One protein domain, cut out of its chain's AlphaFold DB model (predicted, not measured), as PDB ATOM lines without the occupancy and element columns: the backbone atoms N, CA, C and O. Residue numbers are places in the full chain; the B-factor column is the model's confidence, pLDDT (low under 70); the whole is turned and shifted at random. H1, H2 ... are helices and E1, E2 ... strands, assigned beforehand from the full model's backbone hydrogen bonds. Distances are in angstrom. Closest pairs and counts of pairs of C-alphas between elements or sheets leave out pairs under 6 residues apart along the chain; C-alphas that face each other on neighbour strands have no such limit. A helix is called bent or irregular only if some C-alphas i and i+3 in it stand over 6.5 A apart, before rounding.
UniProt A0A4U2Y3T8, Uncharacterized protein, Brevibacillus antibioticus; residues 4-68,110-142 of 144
ATOM      1  N   GLN A   4     194.521 175.434  68.765       89.56
ATOM      2  CA  GLN A   4     194.142 174.069  68.388       89.56
ATOM      3  C   GLN A   4     195.044 173.497  67.280       89.56
ATOM      4  O   GLN A   4     195.528 172.379  67.402       89.56
ATOM      5  N   GLN A   5     195.325 174.272  66.225       89.75
ATOM      6  CA  GLN A   5     196.210 173.824  65.144       89.75
ATOM      7  C   GLN A   5     197.641 173.593  65.631       89.75
ATOM      8  O   GLN A   5     198.295 172.660  65.179       89.75
ATOM      9  N   LYS A   6     198.144 174.434  66.544       91.69
ATOM     10  CA  LYS A   6     199.478 174.228  67.124       91.69
ATOM     11  C   LYS A   6     199.519 172.937  67.936       91.69
ATOM     12  O   LYS A   6     200.473 172.183  67.788       91.69
ATOM     13  N   THR A   7     198.489 172.677  68.742       92.88
ATOM     14  CA  THR A   7     198.357 171.434  69.512       92.88
ATOM     15  C   THR A   7     198.349 170.221  68.588       92.88
ATOM     16  O   THR A   7     199.154 169.319  68.780       92.88
ATOM     17  N   GLU A   8     197.529 170.230  67.532       93.19
ATOM     18  CA  GLU A   8     197.459 169.135  66.551       93.19
ATOM     19  C   GLU A   8     198.816 168.858  65.878       93.19
ATOM     20  O   GLU A   8     199.194 167.702  65.680       93.19
ATOM     21  N   ILE A   9     199.573 169.909  65.541       94.69
ATOM     22  CA  ILE A   9     200.919 169.770  64.972       94.69
ATOM     23  C   ILE A   9     201.887 169.166  65.994       94.69
ATOM     24  O   ILE A   9     202.636 168.250  65.662       94.69
ATOM     25  N   TRP A  10     201.880 169.660  67.232       95.19
ATOM     26  CA  TRP A  10     202.786 169.169  68.268       95.19
ATOM     27  C   TRP A  10     202.508 167.719  68.657       95.19
ATOM     28  O   TRP A  10     203.448 166.940  68.775       95.19
ATOM     29  N   GLU A  11     201.241 167.321  68.765       94.38
ATOM     30  CA  GLU A  11     200.870 165.921  68.993       94.38
ATOM     31  C   GLU A  11     201.345 165.004  67.853       94.38
ATOM     32  O   GLU A  11     201.712 163.851  68.084       94.38
ATOM     33  N   ALA A  12     201.344 165.491  66.608       94.62
ATOM     34  CA  ALA A  12     201.884 164.762  65.463       94.62
ATOM     35  C   ALA A  12     203.418 164.660  65.498       94.62
ATOM     36  O   ALA A  12     203.971 163.594  65.223       94.62
ATOM     37  N   ALA A  13     204.102 165.743  65.870       94.19
ATOM     38  CA  ALA A  13     205.554 165.766  66.030       94.19
ATOM     39  C   ALA A  13     206.016 164.792  67.126       94.19
ATOM     40  O   ALA A  13     206.908 163.978  66.895       94.19
ATOM     41  N   GLU A  14     205.335 164.778  68.275       93.31
ATOM     42  CA  GLU A  14     205.635 163.865  69.386       93.31
ATOM     43  C   GLU A  14     205.492 162.391  68.980       93.31
ATOM     44  O   GLU A  14     206.349 161.573  69.311       93.31
ATOM     45  N   LYS A  15     204.472 162.048  68.182       92.88
ATOM     46  CA  LYS A  15     204.277 160.682  67.655       92.88
ATOM     47  C   LYS A  15     205.375 160.221  66.697       92.88
ATOM     48  O   LYS A  15     205.477 159.027  66.437       92.88
ATOM     49  N   THR A  16     206.148 161.148  66.139       91.31
ATOM     50  CA  THR A  16     207.162 160.869  65.110       91.31
ATOM     51  C   THR A  16     208.587 161.088  65.607       91.31
ATOM     52  O   THR A  16     209.526 160.861  64.853       91.31
ATOM     53  N   GLY A  17     208.760 161.505  66.866       91.12
ATOM     54  CA  GLY A  17     210.071 161.780  67.455       91.12
ATOM     55  C   GLY A  17     210.699 163.105  67.013       91.12
ATOM     56  O   GLY A  17     211.882 163.323  67.259       91.12
ATOM     57  N   VAL A  18     209.939 164.000  66.373       92.62
ATOM     58  CA  VAL A  18     210.437 165.330  65.996       92.62
ATOM     59  C   VAL A  18     210.424 166.251  67.217       92.62
ATOM     60  O   VAL A  18     209.368 166.601  67.741       92.62
ATOM     61  N   GLU A  19     211.609 166.676  67.656       91.62
ATOM     62  CA  GLU A  19     211.775 167.544  68.833       91.62
ATOM     63  C   GLU A  19     211.489 169.022  68.537       91.62
ATOM     64  O   GLU A  19     211.031 169.766  69.409       91.62
ATOM     65  N   LYS A  20     211.776 169.463  67.307       92.94
ATOM     66  CA  LYS A  20     211.584 170.842  66.847       92.94
ATOM     67  C   LYS A  20     210.801 170.856  65.551       92.94
ATOM     68  O   LYS A  20     211.252 170.301  64.554       92.94
ATOM     69  N   VAL A  21     209.654 171.526  65.602       93.88
ATOM     70  CA  VAL A  21     208.756 171.740  64.467       93.88
ATOM     71  C   VAL A  21     209.070 173.081  63.826       93.88
ATOM     72  O   VAL A  21     209.103 174.098  64.523       93.88
ATOM     73  N   TYR A  22     209.230 173.112  62.508       93.56
ATOM     74  CA  TYR A  22     209.546 174.322  61.760       93.56
ATOM     75  C   TYR A  22     208.430 174.695  60.785       93.56
ATOM     76  O   TYR A  22     208.065 173.951  59.881       93.56
ATOM     77  N   ILE A  23     207.921 175.917  60.924       91.06
ATOM     78  CA  ILE A  23     206.823 176.435  60.103       91.06
ATOM     79  C   ILE A  23     207.193 177.766  59.439       91.06
ATOM     80  O   ILE A  23     207.945 178.553  60.019       91.06
ATOM     81  N   PRO A  24     206.655 178.085  58.250       86.94
ATOM     82  CA  PRO A  24     206.938 179.359  57.609       86.94
ATOM     83  C   PRO A  24     206.354 180.520  58.415       86.94
ATOM     84  O   PRO A  24     205.182 180.516  58.803       86.94
ATOM     85  N   SER A  25     207.157 181.561  58.627       82.88
ATOM     86  CA  SER A  25     206.753 182.752  59.394       82.88
ATOM     87  C   SER A  25     205.516 183.470  58.821       82.88
ATOM     88  O   SER A  25     204.736 184.079  59.563       82.88
ATOM     89  N   PHE A  26     205.281 183.360  57.510       73.44
ATOM     90  CA  PHE A  26     204.147 183.965  56.809       73.44
ATOM     91  C   PHE A  26     202.878 183.100  56.789       73.44
ATOM     92  O   PHE A  26     201.882 183.545  56.228       73.44
ATOM     93  N   VAL A  27     202.814 181.944  57.468       64.06
ATOM     94  CA  VAL A  27     201.532 181.228  57.712       64.06
ATOM     95  C   VAL A  27     200.498 182.132  58.433       64.06
ATOM     96  O   VAL A  27     199.320 181.816  58.562       64.06
ATOM     97  N   ARG A  28     200.905 183.328  58.877       53.75
ATOM     98  CA  ARG A  28     200.041 184.406  59.379       53.75
ATOM     99  C   ARG A  28     199.477 185.360  58.299       53.75
ATOM    100  O   ARG A  28     198.643 186.185  58.647       53.75
ATOM    101  N   LYS A  29     199.906 185.277  57.031       56.94
ATOM    102  CA  LYS A  29     199.572 186.188  55.911       56.94
ATOM    103  C   LYS A  29     198.992 185.435  54.695       56.94
ATOM    104  O   LYS A  29     199.543 185.514  53.603       56.94
ATOM    105  N   GLY A  30     197.923 184.663  54.898       63.78
ATOM    106  CA  GLY A  30     197.127 184.100  53.795       63.78
ATOM    107  C   GLY A  30     197.386 182.643  53.402       63.78
ATOM    108  O   GLY A  30     196.774 182.144  52.464       63.78
ATOM    109  N   GLN A  31     198.228 181.908  54.133       75.75
ATOM    110  CA  GLN A  31     198.267 180.445  54.023       75.75
ATOM    111  C   GLN A  31     197.480 179.777  55.153       75.75
ATOM    112  O   GLN A  31     197.674 180.082  56.331       75.75
ATOM    113  N   LYS A  32     196.599 178.836  54.800       83.50
ATOM    114  CA  LYS A  32     195.765 178.086  55.749       83.50
ATOM    115  C   LYS A  32     196.278 176.658  55.886       83.50
ATOM    116  O   LYS A  32     196.382 175.946  54.891       83.50
ATOM    117  N   LEU A  33     196.556 176.221  57.118       87.88
ATOM    118  CA  LEU A  33     196.810 174.808  57.404       87.88
ATOM    119  C   LEU A  33     195.539 174.004  57.105       87.88
ATOM    120  O   LEU A  33     194.489 174.255  57.699       87.88
ATOM    121  N   MET A  34     195.652 173.055  56.183       88.44
ATOM    122  CA  MET A  34     194.550 172.215  55.723       88.44
ATOM    123  C   MET A  34     194.502 170.883  56.454       88.44
ATOM    124  O   MET A  34     193.420 170.406  56.784       88.44
ATOM    125  N   LYS A  35     195.665 170.263  56.668       90.00
ATOM    126  CA  LYS A  35     195.775 168.985  57.371       90.00
ATOM    127  C   LYS A  35     197.188 168.742  57.880       90.00
ATOM    128  O   LYS A  35     198.162 169.196  57.275       90.00
ATOM    129  N   VAL A  36     197.254 167.943  58.937       93.38
ATOM    130  CA  VAL A  36     198.460 167.293  59.447       93.38
ATOM    131  C   VAL A  36     198.329 165.804  59.139       93.38
ATOM    132  O   VAL A  36     197.300 165.197  59.433       93.38
ATOM    133  N   VAL A  37     199.330 165.218  58.490       91.44
ATOM    134  CA  VAL A  37     199.360 163.786  58.158       91.44
ATOM    135  C   VAL A  37     200.523 163.155  58.897       91.44
ATOM    136  O   VAL A  37     201.635 163.650  58.783       91.44
ATOM    137  N   VAL A  38     200.283 162.065  59.616       91.12
ATOM    138  CA  VAL A  38     201.326 161.302  60.308       91.12
ATOM    139  C   VAL A  38     201.545 159.994  59.564       91.12
ATOM    140  O   VAL A  38     200.578 159.302  59.243       91.12
ATOM    141  N   SER A  39     202.801 159.662  59.278       84.94
ATOM    142  CA  SER A  39     203.173 158.319  58.843       84.94
ATOM    143  C   SER A  39     203.323 157.410  60.054       84.94
ATOM    144  O   SER A  39     203.993 157.759  61.023       84.94
ATOM    145  N   THR A  40     202.694 156.240  59.986       69.12
ATOM    146  CA  THR A  40     202.744 155.199  61.023       69.12
ATOM    147  C   THR A  40     203.421 153.920  60.519       69.12
ATOM    148  O   THR A  40     203.142 152.843  61.038       69.12
ATOM    149  N   GLY A  41     204.211 154.014  59.443       71.19
ATOM    150  CA  GLY A  41     204.951 152.890  58.858       71.19
ATOM    151  C   GLY A  41     206.404 152.831  59.329       71.19
ATOM    152  O   GLY A  41     206.745 153.388  60.365       71.19
ATOM    153  N   ASP A  42     207.265 152.198  58.527       70.44
ATOM    154  CA  ASP A  42     208.701 152.038  58.821       70.44
ATOM    155  C   ASP A  42     209.451 153.373  58.914       70.44
ATOM    156  O   ASP A  42     210.497 153.469  59.548       70.44
ATOM    157  N   VAL A  43     208.896 154.413  58.292       72.25
ATOM    158  CA  VAL A  43     209.406 155.774  58.365       72.25
ATOM    159  C   VAL A  43     208.445 156.642  59.165       72.25
ATOM    160  O   VAL A  43     207.301 156.865  58.750       72.25
ATOM    161  N   PHE A  44     208.950 157.216  60.253       86.62
ATOM    162  CA  PHE A  44     208.231 158.182  61.072       86.62
ATOM    163  C   PHE A  44     208.475 159.607  60.572       86.62
ATOM    164  O   PHE A  44     209.588 160.136  60.588       86.62
ATOM    165  N   TYR A  45     207.404 160.239  60.109       91.19
ATOM    166  CA  TYR A  45     207.384 161.646  59.728       91.19
ATOM    167  C   TYR A  45     205.973 162.195  59.895       91.19
ATOM    168  O   TYR A  45     204.991 161.443  59.855       91.19
ATOM    169  N   PHE A  46     205.856 163.513  60.014       92.94
ATOM    170  CA  PHE A  46     204.582 164.190  59.807       92.94
ATOM    171  C   PHE A  46     204.693 165.208  58.679       92.94
ATOM    172  O   PHE A  46     205.764 165.721  58.360       92.94
ATOM    173  N   ARG A  47     203.562 165.464  58.028       92.94
ATOM    174  CA  ARG A  47     203.446 166.349  56.877       92.94
ATOM    175  C   ARG A  47     202.382 167.398  57.142       92.94
ATOM    176  O   ARG A  47     201.217 167.071  57.372       92.94
ATOM    177  N   LEU A  48     202.785 168.654  57.041       93.00
ATOM    178  CA  LEU A  48     201.922 169.822  57.079       93.00
ATOM    179  C   LEU A  48     201.543 170.205  55.654       93.00
ATOM    180  O   LEU A  48     202.415 170.349  54.796       93.00
ATOM    181  N   VAL A  49     200.246 170.365  55.396       90.38
ATOM    182  CA  VAL A  49     199.743 170.819  54.094       90.38
ATOM    183  C   VAL A  49     199.059 172.163  54.264       90.38
ATOM    184  O   VAL A  49     198.048 172.258  54.963       90.38
ATOM    185  N   PHE A  50     199.583 173.184  53.594       88.25
ATOM    186  CA  PHE A  50     199.017 174.528  53.569       88.25
ATOM    187  C   PHE A  50     198.433 174.838  52.190       88.25
ATOM    188  O   PHE A  50     199.004 174.439  51.177       88.25
ATOM    189  N   SER A  51     197.312 175.556  52.148       86.31
ATOM    190  CA  SER A  51     196.749 176.130  50.919       86.31
ATOM    191  C   SER A  51     196.984 177.640  50.871       86.31
ATOM    192  O   SER A  51     196.840 178.302  51.902       86.31
ATOM    193  N   GLY A  52     197.295 178.182  49.691       74.62
ATOM    194  CA  GLY A  52     197.388 179.631  49.459       74.62
ATOM    195  C   GLY A  52     196.033 180.349  49.346       74.62
ATOM    196  O   GLY A  52     194.982 179.714  49.225       74.62
ATOM    197  N   GLU A  53     196.067 181.685  49.369       62.75
ATOM    198  CA  GLU A  53     194.940 182.569  49.038       62.75
ATOM    199  C   GLU A  53     194.720 182.571  47.515       62.75
ATOM    200  O   GLU A  53     195.341 183.326  46.773       62.75
ATOM    201  N   GLY A  54     193.871 181.661  47.039       60.69
ATOM    202  CA  GLY A  54     193.594 181.454  45.617       60.69
ATOM    203  C   GLY A  54     193.671 179.972  45.275       60.69
ATOM    204  O   GLY A  54     194.691 179.320  45.501       60.69
ATOM    205  N   GLU A  55     192.559 179.418  44.796       57.41
ATOM    206  CA  GLU A  55     192.398 177.986  44.559       57.41
ATOM    207  C   GLU A  55     193.488 177.450  43.624       57.41
ATOM    208  O   GLU A  55     193.571 177.829  42.458       57.41
ATOM    209  N   GLY A  56     194.317 176.538  44.136       70.12
ATOM    210  CA  GLY A  56     195.171 175.713  43.292       70.12
ATOM    211  C   GLY A  56     196.570 175.435  43.816       70.12
ATOM    212  O   GLY A  56     197.174 174.505  43.313       70.12
ATOM    213  N   TYR A  57     197.095 176.163  44.801       78.06
ATOM    214  CA  TYR A  57     198.481 175.973  45.252       78.06
ATOM    215  C   TYR A  57     198.557 175.363  46.649       78.06
ATOM    216  O   TYR A  57     197.894 175.828  47.583       78.06
ATOM    217  N   TYR A  58     199.397 174.337  46.786       84.81
ATOM    218  CA  TYR A  58     199.674 173.661  48.047       84.81
ATOM    219  C   TYR A  58     201.158 173.690  48.370       84.81
ATOM    220  O   TYR A  58     201.994 173.316  47.547       84.81
ATOM    221  N   LEU A  59     201.451 174.040  49.618       87.19
ATOM    222  CA  LEU A  59     202.758 173.876  50.231       87.19
ATOM    223  C   LEU A  59     202.725 172.633  51.116       87.19
ATOM    224  O   LEU A  59     201.848 172.491  51.972       87.19
ATOM    225  N   GLN A  60     203.692 171.745  50.923       90.25
ATOM    226  CA  GLN A  60     203.908 170.594  51.782       90.25
ATOM    227  C   GLN A  60     205.239 170.732  52.501       90.25
ATOM    228  O   GLN A  60     206.273 170.905  51.859       90.25
ATOM    229  N   ILE A  61     205.202 170.606  53.823       93.00
ATOM    230  CA  ILE A  61     206.388 170.548  54.676       93.00
ATOM    231  C   ILE A  61     206.351 169.200  55.365       93.00
ATOM    232  O   ILE A  61     205.373 168.881  56.035       93.00
ATOM    233  N   THR A  62     207.364 168.381  55.131       93.12
ATOM    234  CA  THR A  62     207.522 167.097  55.812       93.12
ATOM    235  C   THR A  62     208.711 167.179  56.745       93.12
ATOM    236  O   THR A  62     209.772 167.633  56.323       93.12
ATOM    237  N   GLU A  63     208.517 166.747  57.984       94.50
ATOM    238  CA  GLU A  63     209.525 166.795  59.038       94.50
ATOM    239  C   GLU A  63     209.728 165.393  59.621       94.50
ATOM    240  O   GLU A  63     208.760 164.654  59.835       94.50
ATOM    241  N   SER A  64     210.989 165.023  59.845       93.25
ATOM    242  CA  SER A  64     211.393 163.717  60.375       93.25
ATOM    243  C   SER A  64     212.665 163.841  61.225       93.25
ATOM    244  O   SER A  64     213.499 164.710  60.944       93.25
ATOM    245  N   PRO A  65     212.850 162.994  62.256       91.50
ATOM    246  CA  PRO A  65     214.125 162.902  62.971       91.50
ATOM    247  C   PRO A  65     215.248 162.277  62.125       91.50
ATOM    248  O   PRO A  65     216.423 162.419  62.463       91.50
ATOM    249  N   GLU A  66     214.913 161.604  61.022       89.50
ATOM    250  CA  GLU A  66     215.859 160.887  60.167       89.50
ATOM    251  C   GLU A  66     215.870 161.451  58.743       89.50
ATOM    252  O   GLU A  66     214.892 162.037  58.271       89.50
ATOM    253  N   GLU A  67     216.998 161.291  58.043       84.12
ATOM    254  CA  GLU A  67     217.087 161.673  56.636       84.12
ATOM    255  C   GLU A  67     216.303 160.669  55.804       84.12
ATOM    256  O   GLU A  67     216.789 159.582  55.492       84.12
ATOM    257  N   VAL A  68     215.071 161.027  55.456       68.94
ATOM    258  CA  VAL A  68     214.214 160.151  54.666       68.94
ATOM    259  C   VAL A  68     213.866 160.823  53.352       68.94
ATOM    260  O   VAL A  68     213.140 161.818  53.293       68.94
ATOM    261  N   MET A 110     217.605 171.245  59.573       92.25
ATOM    262  CA  MET A 110     217.661 172.316  60.563       92.25
ATOM    263  C   MET A 110     217.861 171.693  61.934       92.25
ATOM    264  O   MET A 110     216.989 170.999  62.444       92.25
ATOM    265  N   GLU A 111     219.026 171.948  62.525       90.81
ATOM    266  CA  GLU A 111     219.408 171.379  63.817       90.81
ATOM    267  C   GLU A 111     219.317 169.840  63.820       90.81
ATOM    268  O   GLU A 111     220.137 169.189  63.171       90.81
ATOM    269  N   SER A 112     218.349 169.252  64.531       88.00
ATOM    270  CA  SER A 112     218.094 167.807  64.579       88.00
ATOM    271  C   SER A 112     216.995 167.335  63.621       88.00
ATOM    272  O   SER A 112     216.875 166.131  63.419       88.00
ATOM    273  N   THR A 113     216.248 168.241  62.983       92.94
ATOM    274  CA  THR A 113     215.089 167.898  62.149       92.94
ATOM    275  C   THR A 113     215.451 167.924  60.665       92.94
ATOM    276  O   THR A 113     215.950 168.928  60.145       92.94
ATOM    277  N   PHE A 114     215.172 166.830  59.962       94.06
ATOM    278  CA  PHE A 114     215.214 166.785  58.504       94.06
ATOM    279  C   PHE A 114     213.905 167.309  57.934       94.06
ATOM    280  O   PHE A 114     212.821 166.920  58.373       94.06
ATOM    281  N   ILE A 115     214.016 168.202  56.955       94.69
ATOM    282  CA  ILE A 115     212.894 168.937  56.388       94.69
ATOM    283  C   ILE A 115     212.893 168.759  54.877       94.69
ATOM    284  O   ILE A 115     213.900 168.977  54.202       94.69
ATOM    285  N   ARG A 116     211.719 168.422  54.347       92.81
ATOM    286  CA  ARG A 116     211.411 168.479  52.921       92.81
ATOM    287  C   ARG A 116     210.326 169.512  52.678       92.81
ATOM    288  O   ARG A 116     209.238 169.399  53.244       92.81
ATOM    289  N   ILE A 117     210.575 170.437  51.759       91.56
ATOM    290  CA  ILE A 117     209.557 171.359  51.251       91.56
ATOM    291  C   ILE A 117     209.256 171.051  49.789       91.56
ATOM    292  O   ILE A 117     210.168 170.878  48.983       91.56
ATOM    293  N   ALA A 118     207.974 170.999  49.440       88.75
ATOM    294  CA  ALA A 118     207.527 170.865  48.061       88.75
ATOM    295  C   ALA A 118     206.293 171.737  47.796       88.75
ATOM    296  O   ALA A 118     205.411 171.856  48.649       88.75
ATOM    297  N   GLU A 119     206.223 172.312  46.596       85.25
ATOM    298  CA  GLU A 119     205.086 173.096  46.114       85.25
ATOM    299  C   GLU A 119     204.400 172.362  44.959       85.25
ATOM    300  O   GLU A 119     205.047 171.758  44.101       85.25
ATOM    301  N   SER A 120     203.070 172.394  44.955       81.56
ATOM    302  CA  SER A 120     202.259 171.812  43.891       81.56
ATOM    303  C   SER A 120     201.136 172.749  43.509       81.56
ATOM    304  O   SER A 120     200.399 173.239  44.363       81.56
ATOM    305  N   GLU A 121     200.935 172.879  42.206       78.94
ATOM    306  CA  GLU A 121     199.661 173.308  41.648       78.94
ATOM    307  C   GLU A 121     198.675 172.130  41.615       78.94
ATOM    308  O   GLU A 121     199.066 170.965  41.508       78.94
ATOM    309  N   PHE A 122     197.381 172.415  41.701       68.44
ATOM    310  CA  PHE A 122     196.318 171.424  41.733       68.44
ATOM    311  C   PHE A 122     196.351 170.596  40.451       68.44
ATOM    312  O   PHE A 122     196.330 171.139  39.346       68.44
ATOM    313  N   LYS A 123     196.404 169.267  40.611       65.50
ATOM    314  CA  LYS A 123     196.528 168.287  39.517       65.50
ATOM    315  C   LYS A 123     197.783 168.453  38.643       65.50
ATOM    316  O   LYS A 123     197.815 167.919  37.537       65.50
ATOM    317  N   LYS A 124     198.817 169.153  39.117       68.69
ATOM    318  CA  LYS A 124     200.130 169.209  38.464       68.69
ATOM    319  C   LYS A 124     201.184 168.500  39.318       68.69
ATOM    320  O   LYS A 124     201.019 168.424  40.533       68.69
ATOM    321  N   PRO A 125     202.252 167.969  38.700       65.25
ATOM    322  CA  PRO A 125     203.389 167.441  39.445       65.25
ATOM    323  C   PRO A 125     204.034 168.528  40.309       65.25
ATOM    324  O   PRO A 125     203.990 169.713  39.959       65.25
ATOM    325  N   PHE A 126     204.657 168.115  41.415       67.62
ATOM    326  CA  PHE A 126     205.420 169.022  42.268       67.62
ATOM    327  C   PHE A 126     206.590 169.605  41.489       67.62
ATOM    328  O   PHE A 126     207.369 168.873  40.880       67.62
ATOM    329  N   LYS A 127     206.739 170.925  41.548       69.62
ATOM    330  CA  LYS A 127     207.875 171.632  40.964       69.62
ATOM    331  C   LYS A 127     208.573 172.414  42.057       69.62
ATOM    332  O   LYS A 127     207.930 172.924  42.968       69.62
ATOM    333  N   ILE A 128     209.888 172.532  41.937       77.12
ATOM    334  CA  ILE A 128     210.637 173.467  42.766       77.12
ATOM    335  C   ILE A 128     210.764 174.772  42.009       77.12
ATOM    336  O   ILE A 128     211.257 174.831  40.883       77.12
ATOM    337  N   THR A 129     210.288 175.805  42.667       80.00
ATOM    338  CA  THR A 129     210.250 177.194  42.239       80.00
ATOM    339  C   THR A 129     211.096 178.009  43.217       80.00
ATOM    340  O   THR A 129     211.392 177.566  44.329       80.00
ATOM    341  N   GLN A 130     211.471 179.231  42.834       76.81
ATOM    342  CA  GLN A 130     212.197 180.137  43.730       76.81
ATOM    343  C   GLN A 130     211.394 180.464  45.005       76.81
ATOM    344  O   GLN A 130     211.984 180.665  46.065       76.81
ATOM    345  N   SER A 131     210.057 180.429  44.941       80.44
ATOM    346  CA  SER A 131     209.209 180.599  46.123       80.44
ATOM    347  C   SER A 131     209.463 179.502  47.161       80.44
ATOM    348  O   SER A 131     209.516 179.814  48.341       80.44
ATOM    349  N   VAL A 132     209.703 178.241  46.778       85.81
ATOM    350  CA  VAL A 132     210.038 177.165  47.738       85.81
ATOM    351  C   VAL A 132     211.316 177.462  48.522       85.81
ATOM    352  O   VAL A 132     211.349 177.244  49.734       85.81
ATOM    353  N   GLU A 133     212.345 177.996  47.865       87.94
ATOM    354  CA  GLU A 133     213.591 178.390  48.533       87.94
ATOM    355  C   GLU A 133     213.361 179.548  49.517       87.94
ATOM    356  O   GLU A 133     213.845 179.509  50.651       87.94
ATOM    357  N   GLU A 134     212.566 180.550  49.128       88.31
ATOM    358  CA  GLU A 134     212.170 181.659  50.005       88.31
ATOM    359  C   GLU A 134     211.343 181.171  51.204       88.31
ATOM    360  O   GLU A 134     211.543 181.622  52.337       88.31
ATOM    361  N   MET A 135     210.450 180.203  50.981       87.94
ATOM    362  CA  MET A 135     209.655 179.578  52.034       87.94
ATOM    363  C   MET A 135     210.542 178.825  53.024       87.94
ATOM    364  O   MET A 135     210.410 179.042  54.232       87.94
ATOM    365  N   ALA A 136     211.492 178.030  52.527       91.00
ATOM    366  CA  ALA A 136     212.487 177.340  53.343       91.00
ATOM    367  C   ALA A 136     213.310 178.323  54.186       91.00
ATOM    368  O   ALA A 136     213.467 178.150  55.393       91.00
ATOM    369  N   ALA A 137     213.750 179.424  53.576       91.00
ATOM    370  CA  ALA A 137     214.508 180.477  54.240       91.00
ATOM    371  C   ALA A 137     213.725 181.226  55.337       91.00
ATOM    372  O   ALA A 137     214.342 181.939  56.141       91.00
ATOM    373  N   SER A 138     212.394 181.102  55.346       90.19
ATOM    374  CA  SER A 138     211.470 181.770  56.269       90.19
ATOM    375  C   SER A 138     210.989 180.888  57.427       90.19
ATOM    376  O   SER A 138     210.205 181.372  58.257       90.19
ATOM    377  N   LEU A 139     211.399 179.613  57.457       92.31
ATOM    378  CA  LEU A 139     211.020 178.676  58.504       92.31
ATOM    379  C   LEU A 139     211.510 179.151  59.872       92.31
ATOM    380  O   LEU A 139     212.648 179.593  60.037       92.31
ATOM    381  N   GLN A 140     210.631 179.041  60.861       91.69
ATOM    382  CA  GLN A 140     210.905 179.366  62.253       91.69
ATOM    383  C   GLN A 140     210.386 178.247  63.157       91.69
ATOM    384  O   GLN A 140     209.364 177.637  62.822       91.69
ATOM    385  N   PRO A 141     211.042 177.994  64.305       92.75
ATOM    386  CA  PRO A 141     210.520 177.064  65.293       92.75
ATOM    387  C   PRO A 141     209.099 177.457  65.698       92.75
ATOM    388  O   PRO A 141     208.844 178.601  66.093       92.75
ATOM    389  N   LEU A 142     208.167 176.512  65.615       91.88
ATOM    390  CA  LEU A 142     206.862 176.662  66.232       91.88
ATOM    391  C   LEU A 142     207.063 176.685  67.750       91.88
ATOM    392  O   LEU A 142     207.718 175.812  68.305       91.88
TER     393      LEU A 142
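AT A GLANCE: This is residues 4 to 68 and 110 to 142 of the 144 residues of an uncharacterized protein of Brevibacillus antibioticus (UniProt A0A4U2Y3T8). A twisted wall of four antiparallel strands, E2 to E5, is covered on one face by two helices, H1 over one side and H3 over the other, and the opposite face is bare of named elements. The small two-strand ribbon of E1 and E6 lies on the covered face between those helices, with the short helix H2 at one end of E1. The printed part has 98 residues with three named helices and six named strands, in the order H1 E1 H2 E2 E3 E4 E5 H3 E6; the large sheet runs E2 - E3 - E4 - E5, and the class is mixed, helices and strands. The whole is compact, with a radius of gyration of the C-alphas of 12.9 A, and rounded, spanning 33 by 27 by 23 A.

IN THESE COORDINATES: H1, residues 4 to 16, is the longest helix and measures 18.8 A from C-alpha 4 at (194.142, 174.069, 68.388) to C-alpha 16. E1, residues 22 to 24, is followed directly by H2, residues 25 to 28, which is irregular, but only just: C-alphas 25 and 28 are 6.9 A apart. E2 is residues 32 to 38, 18.3 A long; E3 is residues 46 to 51, 16.8 A; E4 is residues 57 to 64, 23.4 A. E5, residues 113 to 121, is the longest strand at 26.2 A, from C-alpha 113 at (215.089, 167.898, 62.149) to C-alpha 121. H3, residues 130 to 137, measures 10.8 A, and E6, residues 139 to 141, ends with its C-alpha at (210.520, 177.064, 65.293).

HOW THE PARTS SIT: In the large sheet E2 and E5 are the edge strands, and the strands' lines turn by 54 degrees from edge to edge. E2, E3 and E4 form a meander, each strand the antiparallel neighbour of the one before, with hairpins E2 and E3, and E3 and E4. Between E2 and E3, N 34 and O 49 are within hydrogen-bond range at 2.8 A; between E3 and E4, N 48 and O 61 at 2.8 A. E4 and E5 are antiparallel at 163 degrees, with N 62 and O 116 at 2.8 A and N 116 and O 62 at 2.9 A. H1 is on this sheet at a height of 8.7 A, over E2 and E3, and runs along the strands, at 21 degrees to E2 on the local plane. Its closest C-alphas to E2 are those of Ala 12 and Val 38, 6.2 A apart. H3 is on the same face at a height of 8.8 A, over E5 and along the strands, at 26 degrees to E5 on the local plane; the closest C-alphas of the two are those of Glu 119 and Val 132, 6.6 A apart. H1 and H3 are apart. E1 and E6 are antiparallel neighbours at 135 degrees, with N 23 and O 140 within hydrogen-bond range at 2.9 A. E1 and E4 are near each other. The closest C-alphas of E1 and H3 are those of Pro 24 and Met 135, 6.2 A apart. H2 is not on the large sheet; its closest C-alpha pair with E6 is Ser 25 and Leu 139, 6.0 A. In H1 and H3 every O i to N i+4 pair is within hydrogen-bond range; H2 is too short for such a pair, and its one O i to N i+3 pair is not within range.

THE WHOLE: The two C-alphas farthest apart are those of Asp 42 and Gly 54, at 35.6 A. Residues 69 to 109 are not printed, and C-alphas 68 and 110 are 14.0 A apart across this cut, which lies in the link from E4 to E5. Of the links printed whole, E2 to E3 and E5 to H3 are short and the others tight. The mean pLDDT of the printed part is 84.5; it is under 70 at residues 27 to 30, 40, 53 to 55, 68 and 122 to 127.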